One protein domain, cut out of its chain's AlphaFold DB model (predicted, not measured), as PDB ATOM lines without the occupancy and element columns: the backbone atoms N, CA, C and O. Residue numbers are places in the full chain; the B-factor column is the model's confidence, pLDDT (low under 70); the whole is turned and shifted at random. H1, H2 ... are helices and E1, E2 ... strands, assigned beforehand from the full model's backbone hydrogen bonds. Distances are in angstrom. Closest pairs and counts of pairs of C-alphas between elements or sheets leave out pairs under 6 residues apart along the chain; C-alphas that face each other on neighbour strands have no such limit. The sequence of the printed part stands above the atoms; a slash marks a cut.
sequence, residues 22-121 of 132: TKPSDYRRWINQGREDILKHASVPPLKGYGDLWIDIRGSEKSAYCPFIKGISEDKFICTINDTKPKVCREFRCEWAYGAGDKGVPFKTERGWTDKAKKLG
ATOM      1  N   THR A  22      39.021  44.706 -43.975       88.62
ATOM      2  CA  THR A  22      39.334  43.485 -43.234       88.62
ATOM      3  C   THR A  22      39.425  42.315 -44.199       88.62
ATOM      4  O   THR A  22      38.489  42.038 -44.948       88.62
ATOM      5  N   LYS A  23      40.538  41.577 -44.178       91.38
ATOM      6  CA  LYS A  23      40.661  40.324 -44.941       91.38
ATOM      7  C   LYS A  23      40.144  39.144 -44.126       91.38
ATOM      8  O   LYS A  23      40.371  39.125 -42.916       91.38
ATOM      9  N   PRO A  24      39.619  38.083 -44.768       93.81
ATOM     10  CA  PRO A  24      39.289  36.835 -44.074       93.81
ATOM     11  C   PRO A  24      40.448  36.245 -43.259       93.81
ATOM     12  O   PRO A  24      40.231  35.574 -42.257       93.81
ATOM     13  N   SER A  25      41.702  36.470 -43.666       93.88
ATOM     14  CA  SER A  25      42.875  36.028 -42.901       93.88
ATOM     15  C   SER A  25      43.208  36.912 -41.698       93.88
ATOM     16  O   SER A  25      43.777  36.409 -40.734       93.88
ATOM     17  N   ASP A  26      42.877  38.204 -41.734       95.06
ATOM     18  CA  ASP A  26      43.020  39.086 -40.574       95.06
ATOM     19  C   ASP A  26      41.921  38.776 -39.551       95.06
ATOM     20  O   ASP A  26      42.237  38.513 -38.396       95.06
ATOM     21  N   TYR A  27      40.668  38.664 -40.007       95.50
ATOM     22  CA  TYR A  27      39.524  38.342 -39.149       95.50
ATOM     23  C   TYR A  27      39.702  36.998 -38.426       95.50
ATOM     24  O   TYR A  27      39.658  36.943 -37.202       95.50
ATOM     25  N   ARG A  28      40.019  35.919 -39.165       96.19
ATOM     26  CA  ARG A  28      40.286  34.596 -38.564       96.19
ATOM     27  C   ARG A  28      41.443  34.622 -37.568       96.19
ATOM     28  O   ARG A  28      41.375  33.961 -36.540       96.19
ATOM     29  N   ARG A  29      42.505  35.387 -37.858       97.44
ATOM     30  CA  ARG A  29      43.629  35.530 -36.923       97.44
ATOM     31  C   ARG A  29      43.165  36.172 -35.617       97.44
ATOM     32  O   ARG A  29      43.566  35.699 -34.563       97.44
ATOM     33  N   TRP A  30      42.344  37.217 -35.678       97.75
ATOM     34  CA  TRP A  30      41.838  37.895 -34.484       97.75
ATOM     35  C   TRP A  30      40.886  37.028 -33.660       97.75
ATOM     36  O   TRP A  30      40.998  37.060 -32.439       97.75
ATOM     37  N   ILE A  31      40.052  36.190 -34.296       97.69
ATOM     38  CA  ILE A  31      39.274  35.151 -33.593       97.69
ATOM     39  C   ILE A  31      40.213  34.221 -32.821       97.69
ATOM     40  O   ILE A  31      40.087  34.086 -31.609       97.69
ATOM     41  N   ASN A  32      41.205  33.634 -33.498       98.19
ATOM     42  CA  ASN A  32      42.126  32.678 -32.873       98.19
ATOM     43  C   ASN A  32      42.978  33.297 -31.752       98.19
ATOM     44  O   ASN A  32      43.492  32.581 -30.901       98.19
ATOM     45  N   GLN A  33      43.166  34.617 -31.773       98.00
ATOM     46  CA  GLN A  33      43.888  35.368 -30.747       98.00
ATOM     47  C   GLN A  33      42.979  35.890 -29.620       98.00
ATOM     48  O   GLN A  33      43.489  36.562 -28.728       98.00
ATOM     49  N   GLY A  34      41.660  35.664 -29.674       97.75
ATOM     50  CA  GLY A  34      40.713  36.205 -28.691       97.75
ATOM     51  C   GLY A  34      40.634  37.737 -28.688       97.75
ATOM     52  O   GLY A  34      40.413  38.351 -27.650       97.75
ATOM     53  N   ARG A  35      40.867  38.389 -29.835       97.50
ATOM     54  CA  ARG A  35      40.928  39.859 -29.952       97.50
ATOM     55  C   ARG A  35      39.554  40.480 -30.164       97.50
ATOM     56  O   ARG A  35      39.305  41.142 -31.173       97.50
ATOM     57  N   GLU A  36      38.661  40.264 -29.206       95.81
ATOM     58  CA  GLU A  36      37.313  40.847 -29.195       95.81
ATOM     59  C   GLU A  36      37.342  42.378 -29.254       95.81
ATOM     60  O   GLU A  36      36.500  43.004 -29.901       95.81
ATOM     61  N   ASP A  37      38.381  42.978 -28.661       94.69
ATOM     62  CA  ASP A  37      38.659  44.408 -28.731       94.69
ATOM     63  C   ASP A  37      38.763  44.908 -30.177       94.69
ATOM     64  O   ASP A  37      38.254  45.987 -30.463       94.69
ATOM     65  N   ILE A  38      39.362  44.122 -31.083       94.38
ATOM     66  CA  ILE A  38      39.461  44.410 -32.523       94.38
ATOM     67  C   ILE A  38      38.192  44.000 -33.264       94.38
ATOM     68  O   ILE A  38      37.707  44.761 -34.102       94.38
ATOM     69  N   LEU A  39      37.657  42.812 -32.974       93.94
ATOM     70  CA  LEU A  39      36.526  42.238 -33.709       93.94
ATOM     71  C   LEU A  39      35.269  43.111 -33.627       93.94
ATOM     72  O   LEU A  39      34.580  43.247 -34.633       93.94
ATOM     73  N   LYS A  40      35.017  43.786 -32.497       92.00
ATOM     74  CA  LYS A  40      33.892  44.734 -32.363       92.00
ATOM     75  C   LYS A  40      33.970  45.949 -33.301       92.00
ATOM     76  O   LYS A  40      32.981  46.646 -33.480       92.00
ATOM     77  N   HIS A  41      35.142  46.210 -33.884       90.44
ATOM     78  CA  HIS A  41      35.387  47.300 -34.830       90.44
ATOM     79  C   HIS A  41      35.601  46.809 -36.268       90.44
ATOM     80  O   HIS A  41      36.055  47.582 -37.114       90.44
ATOM     81  N   ALA A  42      35.318  45.542 -36.570       90.25
ATOM     82  CA  ALA A  42      35.501  44.965 -37.897       90.25
ATOM     83  C   ALA A  42      34.241  44.216 -38.334       90.25
ATOM     84  O   ALA A  42      33.724  43.384 -37.591       90.25
ATOM     85  N   SER A  43      33.776  44.448 -39.563       89.81
ATOM     86  CA  SER A  43      32.716  43.602 -40.110       89.81
ATOM     87  C   SER A  43      33.271  42.237 -40.520       89.81
ATOM     88  O   SER A  43      34.438  42.101 -40.910       89.81
ATOM     89  N   VAL A  44      32.425  41.207 -40.415       90.38
ATOM     90  CA  VAL A  44      32.756  39.854 -40.872       90.38
ATOM     91  C   VAL A  44      32.991  39.909 -42.386       90.38
ATOM     92  O   VAL A  44      32.074  40.260 -43.131       90.38
ATOM     93  N   PRO A  45      34.195  39.579 -42.884       89.94
ATOM     94  CA  PRO A  45      34.441  39.574 -44.317       89.94
ATOM     95  C   PRO A  45      33.722  38.385 -44.981       89.94
ATOM     96  O   PRO A  45      33.724  37.285 -44.420       89.94
ATOM     97  N   PRO A  46      33.165  38.547 -46.196       88.69
ATOM     98  CA  PRO A  46      32.586  37.433 -46.944       88.69
ATOM     99  C   PRO A  46      33.664  36.414 -47.349       88.69
ATOM    100  O   PRO A  46      34.853  36.734 -47.412       88.69
ATOM    101  N   LEU A  47      33.244  35.190 -47.703       80.81
ATOM    102  CA  LEU A  47      34.148  34.117 -48.157       80.81
ATOM    103  C   LEU A  47      35.058  34.558 -49.315       80.81
ATOM    104  O   LEU A  47      36.238  34.209 -49.358       80.81
ATOM    105  N   LYS A  48      34.506  35.346 -50.242       84.56
ATOM    106  CA  LYS A  48      35.233  35.993 -51.336       84.56
ATOM    107  C   LYS A  48      35.021  37.499 -51.234       84.56
ATOM    108  O   LYS A  48      33.954  37.993 -51.574       84.56
ATOM    109  N   GLY A  49      36.035  38.219 -50.763       86.62
ATOM    110  CA  GLY A  49      36.009  39.677 -50.693       86.62
ATOM    111  C   GLY A  49      36.647  40.220 -49.423       86.62
ATOM    112  O   GLY A  49      37.583  39.633 -48.872       86.62
ATOM    113  N   TYR A  50      36.144  41.371 -48.999       89.00
ATOM    114  CA  TYR A  50      36.660  42.129 -47.871       89.00
ATOM    115  C   TYR A  50      35.510  42.622 -47.001       89.00
ATOM    116  O   TYR A  50      34.437  42.918 -47.518       89.00
ATOM    117  N   GLY A  51      35.755  42.695 -45.698       87.56
ATOM    118  CA  GLY A  51      34.923  43.448 -44.765       87.56
ATOM    119  C   GLY A  51      35.449  44.874 -44.611       87.56
ATOM    120  O   GLY A  51      36.503  45.225 -45.147       87.56
ATOM    121  N   ASP A  52      34.749  45.665 -43.818       87.06
ATOM    122  CA  ASP A  52      35.132  47.010 -43.417       87.06
ATOM    123  C   ASP A  52      35.875  46.968 -42.080       87.06
ATOM    124  O   ASP A  52      35.632  46.110 -41.223       87.06
ATOM    125  N   LEU A  53      36.803  47.908 -41.919       86.56
ATOM    126  CA  LEU A  53      37.457  48.193 -40.652       86.56
ATOM    127  C   LEU A  53      37.016  49.537 -40.100       86.56
ATOM    128  O   LEU A  53      36.772  50.493 -40.835       86.56
ATOM    129  N   TRP A  54      37.056  49.563 -38.774       85.38
ATOM    130  CA  TRP A  54      36.760  50.673 -37.883       85.38
ATOM    131  C   TRP A  54      35.319  51.130 -38.019       85.38
ATOM    132  O   TRP A  54      35.048  52.305 -38.203       85.38
ATOM    133  N   ILE A  55      34.394  50.178 -37.924       80.25
ATOM    134  CA  ILE A  55      32.974  50.482 -37.747       80.25
ATOM    135  C   ILE A  55      32.728  51.004 -36.322       80.25
ATOM    136  O   ILE A  55      33.386  50.562 -35.369       80.25
ATOM    137  N   ASP A  56      31.822  51.972 -36.187       71.69
ATOM    138  CA  ASP A  56      31.340  52.424 -34.886       71.69
ATOM    139  C   ASP A  56      30.551  51.292 -34.209       71.69
ATOM    140  O   ASP A  56      29.769  50.573 -34.832       71.69
ATOM    141  N   ILE A  57      30.762  51.153 -32.900       60.91
ATOM    142  CA  ILE A  57      30.106  50.173 -32.031       60.91
ATOM    143  C   ILE A  57      28.584  50.416 -32.001       60.91
ATOM    144  O   ILE A  57      27.822  49.489 -31.741       60.91
ATOM    145  N   ARG A  58      28.131  51.646 -32.294       60.72
ATOM    146  CA  ARG A  58      26.708  52.035 -32.310       60.72
ATOM    147  C   ARG A  58      25.945  51.653 -33.586       60.72
ATOM    148  O   ARG A  58      24.730  51.810 -33.611       60.72
ATOM    149  N   GLY A  59      26.618  51.087 -34.586       52.06
ATOM    150  CA  GLY A  59      25.987  50.539 -35.788       52.06
ATOM    151  C   GLY A  59      26.553  51.139 -37.069       52.06
ATOM    152  O   GLY A  59      26.646  52.353 -37.158       52.06
ATOM    153  N   SER A  60      26.933  50.240 -37.994       57.50
ATOM    154  CA  SER A  60      27.305  50.330 -39.431       57.50
ATOM    155  C   SER A  60      28.061  51.541 -40.010       57.50
ATOM    156  O   SER A  60      28.602  51.424 -41.112       57.50
ATOM    157  N   GLU A  61      28.161  52.669 -39.320       65.69
ATOM    158  CA  GLU A  61      28.896  53.845 -39.751       65.69
ATOM    159  C   GLU A  61      30.396  53.635 -39.575       65.69
ATOM    160  O   GLU A  61      30.878  53.024 -38.617       65.69
ATOM    161  N   LYS A  62      31.167  54.146 -40.535       67.69
ATOM    162  CA  LYS A  62      32.624  54.116 -40.462       67.69
ATOM    163  C   LYS A  62      33.069  55.157 -39.449       67.69
ATOM    164  O   LYS A  62      32.804  56.343 -39.620       67.69
ATOM    165  N   SER A  63      33.790  54.716 -38.425       70.69
ATOM    166  CA  SER A  63      34.504  55.610 -37.529       70.69
ATOM    167  C   SER A  63      35.439  56.503 -38.342       70.69
ATOM    168  O   SER A  63      36.132  56.044 -39.257       70.69
ATOM    169  N   ALA A  64      35.479  57.786 -37.989       68.69
ATOM    170  CA  ALA A  64      36.327  58.767 -38.656       68.69
ATOM    171  C   ALA A  64      37.831  58.459 -38.512       68.69
ATOM    172  O   ALA A  64      38.639  58.979 -39.281       68.69
ATOM    173  N   TYR A  65      38.228  57.626 -37.539       74.81
ATOM    174  CA  TYR A  65      39.627  57.288 -37.278       74.81
ATOM    175  C   TYR A  65      39.814  55.875 -36.702       74.81
ATOM    176  O   TYR A  65      38.881  55.204 -36.274       74.81
ATOM    177  N   CYS A  66      41.064  55.400 -36.694       86.75
ATOM    178  CA  CYS A  66      41.430  54.105 -36.120       86.75
ATOM    179  C   CYS A  66      41.257  54.086 -34.588       86.75
ATOM    180  O   CYS A  66      41.954  54.848 -33.920       86.75
ATOM    181  N   PRO A  67      40.469  53.168 -33.994       88.62
ATOM    182  CA  PRO A  67      40.246  53.121 -32.542       88.62
ATOM    183  C   PRO A  67      41.488  52.689 -31.741       88.62
ATOM    184  O   PRO A  67      41.540  52.833 -30.525       88.62
ATOM    185  N   PHE A  68      42.517  52.176 -32.421       91.75
ATOM    186  CA  PHE A  68      43.765  51.701 -31.814       91.75
ATOM    187  C   PHE A  68      44.928  52.687 -31.946       91.75
ATOM    188  O   PHE A  68      46.084  52.333 -31.680       91.75
ATOM    189  N   ILE A  69      44.660  53.908 -32.413       91.38
ATOM    190  CA  ILE A  69      45.639  54.987 -32.348       91.38
ATOM    191  C   ILE A  69      45.656  55.562 -30.928       91.38
ATOM    192  O   ILE A  69      44.613  55.846 -30.350       91.38
ATOM    193  N   LYS A  70      46.846  55.740 -30.357       92.88
ATOM    194  CA  LYS A  70      47.023  56.369 -29.045       92.88
ATOM    195  C   LYS A  70      48.066  57.471 -29.136       92.88
ATOM    196  O   LYS A  70      49.192  57.201 -29.555       92.88
ATOM    197  N   GLY A  71      47.701  58.688 -28.741       94.25
ATOM    198  CA  GLY A  71      48.657  59.774 -28.531       94.25
ATOM    199  C   GLY A  71      49.554  59.474 -27.326       94.25
ATOM    200  O   GLY A  71      49.078  58.979 -26.305       94.25
ATOM    201  N   ILE A  72      50.852  59.729 -27.464       95.56
ATOM    202  CA  ILE A  72      51.846  59.639 -26.379       95.56
ATOM    203  C   ILE A  72      52.549  60.981 -26.120       95.56
ATOM    204  O   ILE A  72      53.168  61.149 -25.079       95.56
ATOM    205  N   SER A  73      52.451  61.921 -27.061       94.50
ATOM    206  CA  SER A  73      52.766  63.345 -26.912       94.50
ATOM    207  C   SER A  73      52.026  64.113 -28.016       94.50
ATOM    208  O   SER A  73      51.407  63.479 -28.872       94.50
ATOM    209  N   GLU A  74      52.127  65.443 -28.032       89.69
ATOM    210  CA  GLU A  74      51.454  66.326 -29.003       89.69
ATOM    211  C   GLU A  74      51.569  65.833 -30.463       89.69
ATOM    212  O   GLU A  74      50.561  65.643 -31.137       89.69
ATOM    213  N   ASP A  75      52.779  65.472 -30.903       90.94
ATOM    214  CA  ASP A  75      53.052  65.016 -32.277       90.94
ATOM    215  C   ASP A  75      53.397  63.523 -32.411       90.94
ATOM    216  O   ASP A  75      53.924  63.073 -33.445       90.94
ATOM    217  N   LYS A  76      53.164  62.726 -31.361       94.12
ATOM    218  CA  LYS A  76      53.557  61.311 -31.338       94.12
ATOM    219  C   LYS A  76      52.390  60.396 -31.033       94.12
ATOM    220  O   LYS A  76      51.729  60.500 -30.009       94.12
ATOM    221  N   PHE A  77      52.232  59.406 -31.903       94.44
ATOM    222  CA  PHE A  77      51.172  58.415 -31.858       94.44
ATOM    223  C   PHE A  77      51.733  57.006 -31.994       94.44
ATOM    224  O   PHE A  77      52.616  56.731 -32.816       94.44
ATOM    225  N   ILE A  78      51.157  56.082 -31.239       92.88
ATOM    226  CA  ILE A  78      51.430  54.653 -31.335       92.88
ATOM    227  C   ILE A  78      50.188  53.895 -31.787       92.88
ATOM    228  O   ILE A  78      49.060  54.352 -31.631       92.88
ATOM    229  N   CYS A  79      50.416  52.718 -32.362       92.62
ATOM    230  CA  CYS A  79      49.368  51.756 -32.660       92.62
ATOM    231  C   CYS A  79      49.387  50.704 -31.556       92.62
ATOM    232  O   CYS A  79      50.390  50.003 -31.410       92.62
ATOM    233  N   THR A  80      48.305  50.594 -30.791       94.62
ATOM    234  CA  THR A  80      48.222  49.666 -29.652       94.62
ATOM    235  C   THR A  80      48.104  48.201 -30.079       94.62
ATOM    236  O   THR A  80      48.358  47.313 -29.280       94.62
ATOM    237  N   ILE A  81      47.810  47.942 -31.359       94.94
ATOM    238  CA  ILE A  81      47.727  46.598 -31.962       94.94
ATOM    239  C   ILE A  81      48.904  46.301 -32.893       94.94
ATOM    240  O   ILE A  81      48.754  45.655 -33.931       94.94
ATOM    241  N   ASN A  82      50.082  46.862 -32.604       91.88
ATOM    242  CA  ASN A  82      51.186  46.874 -33.560       91.88
ATOM    243  C   ASN A  82      51.647  45.485 -34.028       91.88
ATOM    244  O   ASN A  82      52.045  45.333 -35.186       91.88
ATOM    245  N   ASP A  83      51.560  44.514 -33.134       94.00
ATOM    246  CA  ASP A  83      51.855  43.095 -33.295       94.00
ATOM    247  C   ASP A  83      50.851  42.359 -34.201       94.00
ATOM    248  O   ASP A  83      51.257  41.516 -35.001       94.00
ATOM    249  N   THR A  84      49.562  42.718 -34.152       95.75
ATOM    250  CA  THR A  84      48.487  42.038 -34.906       95.75
ATOM    251  C   THR A  84      47.738  42.930 -35.906       95.75
ATOM    252  O   THR A  84      46.642  42.599 -36.374       95.75
ATOM    253  N   LYS A  85      48.348  44.056 -36.299       92.75
ATOM    254  CA  LYS A  85      47.815  44.986 -37.309       92.75
ATOM    255  C   LYS A  85      47.260  44.261 -38.547       92.75
ATOM    256  O   LYS A  85      47.902  43.323 -39.037       92.75
ATOM    257  N   PRO A  86      46.147  44.742 -39.130       92.38
ATOM    258  CA  PRO A  86      45.626  44.174 -40.368       92.38
ATOM    259  C   PRO A  86      46.636  44.331 -41.507       92.38
ATOM    260  O   PRO A  86      47.494  45.229 -41.498       92.38
ATOM    261  N   LYS A  87      46.530  43.470 -42.525       91.31
ATOM    262  CA  LYS A  87      47.484  43.432 -43.641       91.31
ATOM    263  C   LYS A  87      47.590  44.781 -44.353       91.31
ATOM    264  O   LYS A  87      48.708  45.182 -44.680       91.31
ATOM    265  N   VAL A  88      46.473  45.491 -44.523       89.62
ATOM    266  CA  VAL A  88      46.441  46.820 -45.153       89.62
ATOM    267  C   VAL A  88      47.362  47.807 -44.424       89.62
ATOM    268  O   VAL A  88      48.226  48.418 -45.053       89.62
ATOM    269  N   CYS A  89      47.303  47.869 -43.091       90.12
ATOM    270  CA  CYS A  89      48.186  48.713 -42.281       90.12
ATOM    271  C   CYS A  89      49.631  48.197 -42.276       90.12
ATOM    272  O   CYS A  89      50.583  48.980 -42.320       90.12
ATOM    273  N   ARG A  90      49.827  46.872 -42.223       89.12
ATOM    274  CA  ARG A  90      51.169  46.276 -42.220       89.12
ATOM    275  C   ARG A  90      51.914  46.535 -43.522       89.12
ATOM    276  O   ARG A  90      53.134  46.687 -43.461       89.12
ATOM    277  N   GLU A  91      51.225  46.610 -44.657       88.94
ATOM    278  CA  GLU A  91      51.823  46.862 -45.972       88.94
ATOM    279  C   GLU A  91      51.898  48.341 -46.352       88.94
ATOM    280  O   GLU A  91      52.795  48.708 -47.111       88.94
ATOM    281  N   PHE A  92      51.047  49.192 -45.775       89.75
ATOM    282  CA  PHE A  92      51.066  50.630 -46.023       89.75
ATOM    283  C   PHE A  92      52.404  51.267 -45.636       89.75
ATOM    284  O   PHE A  92      52.827  51.224 -44.478       89.75
ATOM    285  N   ARG A  93      53.086  51.907 -46.581       90.50
ATOM    286  CA  ARG A  93      54.274  52.723 -46.316       90.50
ATOM    287  C   ARG A  93      54.120  54.065 -47.005       90.50
ATOM    288  O   ARG A  93      53.785  54.088 -48.186       90.50
ATOM    289  N   CYS A  94      54.375  55.144 -46.271       92.25
ATOM    290  CA  CYS A  94      54.274  56.491 -46.810       92.25
ATOM    291  C   CYS A  94      55.549  56.947 -47.523       92.25
ATOM    292  O   CYS A  94      56.610  56.342 -47.356       92.25
ATOM    293  N   GLU A  95      55.442  58.022 -48.297       93.62
ATOM    294  CA  GLU A  95      56.558  58.588 -49.059       93.62
ATOM    295  C   GLU A  95      57.697  59.060 -48.157       93.62
ATOM    296  O   GLU A  95      58.857  58.741 -48.425       93.62
ATOM    297  N   TRP A  96      57.372  59.725 -47.043       93.75
ATOM    298  CA  TRP A  96      58.364  60.171 -46.057       93.75
ATOM    299  C   TRP A  96      59.252  59.030 -45.561       93.75
ATOM    300  O   TRP A  96      60.459  59.192 -45.414       93.75
ATOM    301  N   ALA A  97      58.677  57.838 -45.363       90.94
ATOM    302  CA  ALA A  97      59.424  56.674 -44.894       90.94
ATOM    303  C   ALA A  97      60.545  56.270 -45.873       90.94
ATOM    304  O   ALA A  97      61.528  55.664 -45.463       90.94
ATOM    305  N   TYR A  98      60.419  56.619 -47.154       91.56
ATOM    306  CA  TYR A  98      61.427  56.374 -48.187       91.56
ATOM    307  C   TYR A  98      62.201  57.634 -48.597       91.56
ATOM    308  O   TYR A  98      62.927  57.582 -49.587       91.56
ATOM    309  N   GLY A  99      62.049  58.752 -47.875       91.44
ATOM    310  CA  GLY A  99      62.662  60.033 -48.243       91.44
ATOM    311  C   GLY A  99      62.155  60.583 -49.579       91.44
ATOM    312  O   GLY A  99      62.878  61.297 -50.260       91.44
ATOM    313  N   ALA A 100      60.941  60.203 -49.987       92.50
ATOM    314  CA  ALA A 100      60.400  60.495 -51.315       92.50
ATOM    315  C   ALA A 100      59.304  61.575 -51.312       92.50
ATOM    316  O   ALA A 100      58.777  61.901 -52.376       92.50
ATOM    317  N   GLY A 101      58.920  62.093 -50.143       93.50
ATOM    318  CA  GLY A 101      57.844  63.072 -50.006       93.50
ATOM    319  C   GLY A 101      57.210  63.052 -48.619       93.50
ATOM    320  O   GLY A 101      57.904  62.910 -47.610       93.50
ATOM    321  N   ASP A 102      55.887  63.160 -48.574       93.25
ATOM    322  CA  ASP A 102      55.167  63.511 -47.355       93.25
ATOM    323  C   ASP A 102      54.766  62.333 -46.458       93.25
ATOM    324  O   ASP A 102      54.630  61.165 -46.850       93.25
ATOM    325  N   LYS A 103      54.559  62.660 -45.180       92.06
ATOM    326  CA  LYS A 103      53.998  61.745 -44.180       92.06
ATOM    327  C   LYS A 103      52.519  61.509 -44.496       92.06
ATOM    328  O   LYS A 103      51.770  62.456 -44.691       92.06
ATOM    329  N   GLY A 104      52.086  60.250 -44.473       89.38
ATOM    330  CA  GLY A 104      50.687  59.873 -44.718       89.38
ATOM    331  C   GLY A 104      50.331  59.657 -46.192       89.38
ATOM    332  O   GLY A 104      49.379  58.936 -46.461       89.38
ATOM    333  N   VAL A 105      51.131  60.156 -47.139       91.44
ATOM    334  CA  VAL A 105      50.908  59.911 -48.573       91.44
ATOM    335  C   VAL A 105      51.371  58.495 -48.940       91.44
ATOM    336  O   VAL A 105      52.497  58.140 -48.589       91.44
ATOM    337  N   PRO A 106      50.553  57.655 -49.603       91.75
ATOM    338  CA  PRO A 106      50.933  56.282 -49.934       91.75
ATOM    339  C   PRO A 106      52.130  56.205 -50.897       91.75
ATOM    340  O   PRO A 106      52.133  56.809 -51.962       91.75
ATOM    341  N   PHE A 107      53.112  55.365 -50.572       92.88
ATOM    342  CA  PHE A 107      54.239  55.004 -51.450       92.88
ATOM    343  C   PHE A 107      54.241  53.512 -51.806       92.88
ATOM    344  O   PHE A 107      54.591  53.097 -52.911       92.88
ATOM    345  N   LYS A 108      53.785  52.686 -50.862       91.38
ATOM    346  CA  LYS A 108      53.454  51.278 -51.068       91.38
ATOM    347  C   LYS A 108      52.172  50.965 -50.309       91.38
ATOM    348  O   LYS A 108      52.047  51.339 -49.146       91.38
ATOM    349  N   THR A 109      51.251  50.255 -50.941       90.25
ATOM    350  CA  THR A 109      50.052  49.708 -50.301       90.25
ATOM    351  C   THR A 109      50.059  48.190 -50.429       90.25
ATOM    352  O   THR A 109      50.964  47.590 -51.016       90.25
ATOM    353  N   GLU A 110      49.032  47.535 -49.901       86.94
ATOM    354  CA  GLU A 110      48.849  46.106 -50.137       86.94
ATOM    355  C   GLU A 110      48.579  45.736 -51.606       86.94
ATOM    356  O   GLU A 110      48.770  44.577 -51.966       86.94
ATOM    357  N   ARG A 111      48.195  46.706 -52.451       88.06
ATOM    358  CA  ARG A 111      48.053  46.533 -53.907       88.06
ATOM    359  C   ARG A 111      49.385  46.666 -54.652       88.06
ATOM    360  O   ARG A 111      49.442  46.423 -55.851       88.06
ATOM    361  N   GLY A 112      50.458  47.039 -53.953       90.69
ATOM    362  CA  GLY A 112      51.797  47.178 -54.515       90.69
ATOM    363  C   GLY A 112      52.351  48.598 -54.423       90.69
ATOM    364  O   GLY A 112      51.948  49.405 -53.586       90.69
ATOM    365  N   TRP A 113      53.350  48.871 -55.258       93.44
ATOM    366  CA  TRP A 113      54.028  50.165 -55.332       93.44
ATOM    367  C   TRP A 113      53.173  51.192 -56.072       93.44
ATOM    368  O   TRP A 113      52.545  50.852 -57.077       93.44
ATOM    369  N   THR A 114      53.176  52.441 -55.603       94.00
ATOM    370  CA  THR A 114      52.537  53.545 -56.331       94.00
ATOM    371  C   THR A 114      53.322  53.902 -57.589       94.00
ATOM    372  O   THR A 114      54.486  53.523 -57.740       94.00
ATOM    373  N   ASP A 115      52.718  54.658 -58.502       95.31
ATOM    374  CA  ASP A 115      53.390  55.035 -59.748       95.31
ATOM    375  C   ASP A 115      54.600  55.936 -59.505       95.31
ATOM    376  O   ASP A 115      55.630  55.759 -60.153       95.31
ATOM    377  N   LYS A 116      54.542  56.816 -58.495       94.88
ATOM    378  CA  LYS A 116      55.717  57.564 -58.027       94.88
ATOM    379  C   LYS A 116      56.840  56.619 -57.597       94.88
ATOM    380  O   LYS A 116      57.975  56.769 -58.044       94.88
ATOM    381  N   ALA A 117      56.531  55.599 -56.795       94.12
ATOM    382  CA  ALA A 117      57.525  54.619 -56.373       94.12
ATOM    383  C   ALA A 117      58.116  53.840 -57.564       94.12
ATOM    384  O   ALA A 117      59.332  53.664 -57.640       94.12
ATOM    385  N   LYS A 118      57.287  53.429 -58.531       94.94
ATOM    386  CA  LYS A 118      57.750  52.752 -59.756       94.94
ATOM    387  C   LYS A 118      58.660  53.643 -60.609       94.94
ATOM    388  O   LYS A 118      59.680  53.157 -61.102       94.94
ATOM    389  N   LYS A 119      58.330  54.935 -60.757       95.00
ATOM    390  CA  LYS A 119      59.173  55.933 -61.447       95.00
ATOM    391  C   LYS A 119      60.537  56.083 -60.768       95.00
ATOM    392  O   LYS A 119      61.549  56.153 -61.452       95.00
ATOM    393  N   LEU A 120      60.577  55.996 -59.437       92.69
ATOM    394  CA  LEU A 120      61.811  55.973 -58.635       92.69
ATOM    395  C   LEU A 120      62.523  54.601 -58.613       92.69
ATOM    396  O   LEU A 120      63.437  54.378 -57.817       92.69
ATOM    397  N   GLY A 121      62.107  53.653 -59.458       91.75
ATOM    398  CA  GLY A 121      62.758  52.351 -59.621       91.75
ATOM    399  C   GLY A 121      62.375  51.288 -58.585       91.75
ATOM    400  O   GLY A 121      62.976  50.211 -58.570       91.75
TER     401      GLY A 121
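Overview. This is residues 22 to 121 of the 132 residues of the protein "YkgJ family cysteine cluster protein" of Dehalococcoidia bacterium (UniProt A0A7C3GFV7). Little regular structure: H1, H2 and the loop of residues 40 to 68 make one end, E3 and H4 the other, with H3 near the middle and the antiparallel hairpin E1 and E2 to one side. The 100 printed residues, 36 in named elements, are of mixed class, four helices and three strands, in the order H1 H2 E1 E2 H3 E3 H4. The whole is only just loose, close to compact, with a radius of gyration of the C-alphas of 15.3 A and spans of 40 by 38 by 25 A.

Along the chain. H1, residues 24 to 32, begins at C-alpha (39.289, 36.835, -44.074) and measures 12.3 A. H2 is residues 36 to 39, E1 69 to 73 (12.3 A), E2 76 to 79 (10.5 A), H3 87 to 91, E3 106 to 109, and H4 115 to 119, ending at C-alpha (59.173, 55.933, -61.447).

Arrangement. H1 and H2 touch, closest at the C-alphas of Trp 30 and Leu 39, 6.9 A. In E1 and E2, N 70 and O 78 are 2.9 A apart. E3 pairs with no named strand; its residues 106 to 108 pair antiparallel with residues 93 to 94. The closest C-alphas of E3 and H4, Phe 107 and Ala 117, are 5.9 A apart. In H1, H3 and H4 every O i to N i+4 pair is within hydrogen-bond range; H2 is too short for one.

Size, cuts and confidence. The farthest C-alphas, Arg 58 and Gly 121, are 45.2 A apart. The printed part has no cut. The links H2 to E1 and H3 to E3 are long. Residues 57 to 62 and 64 have pLDDT under 70.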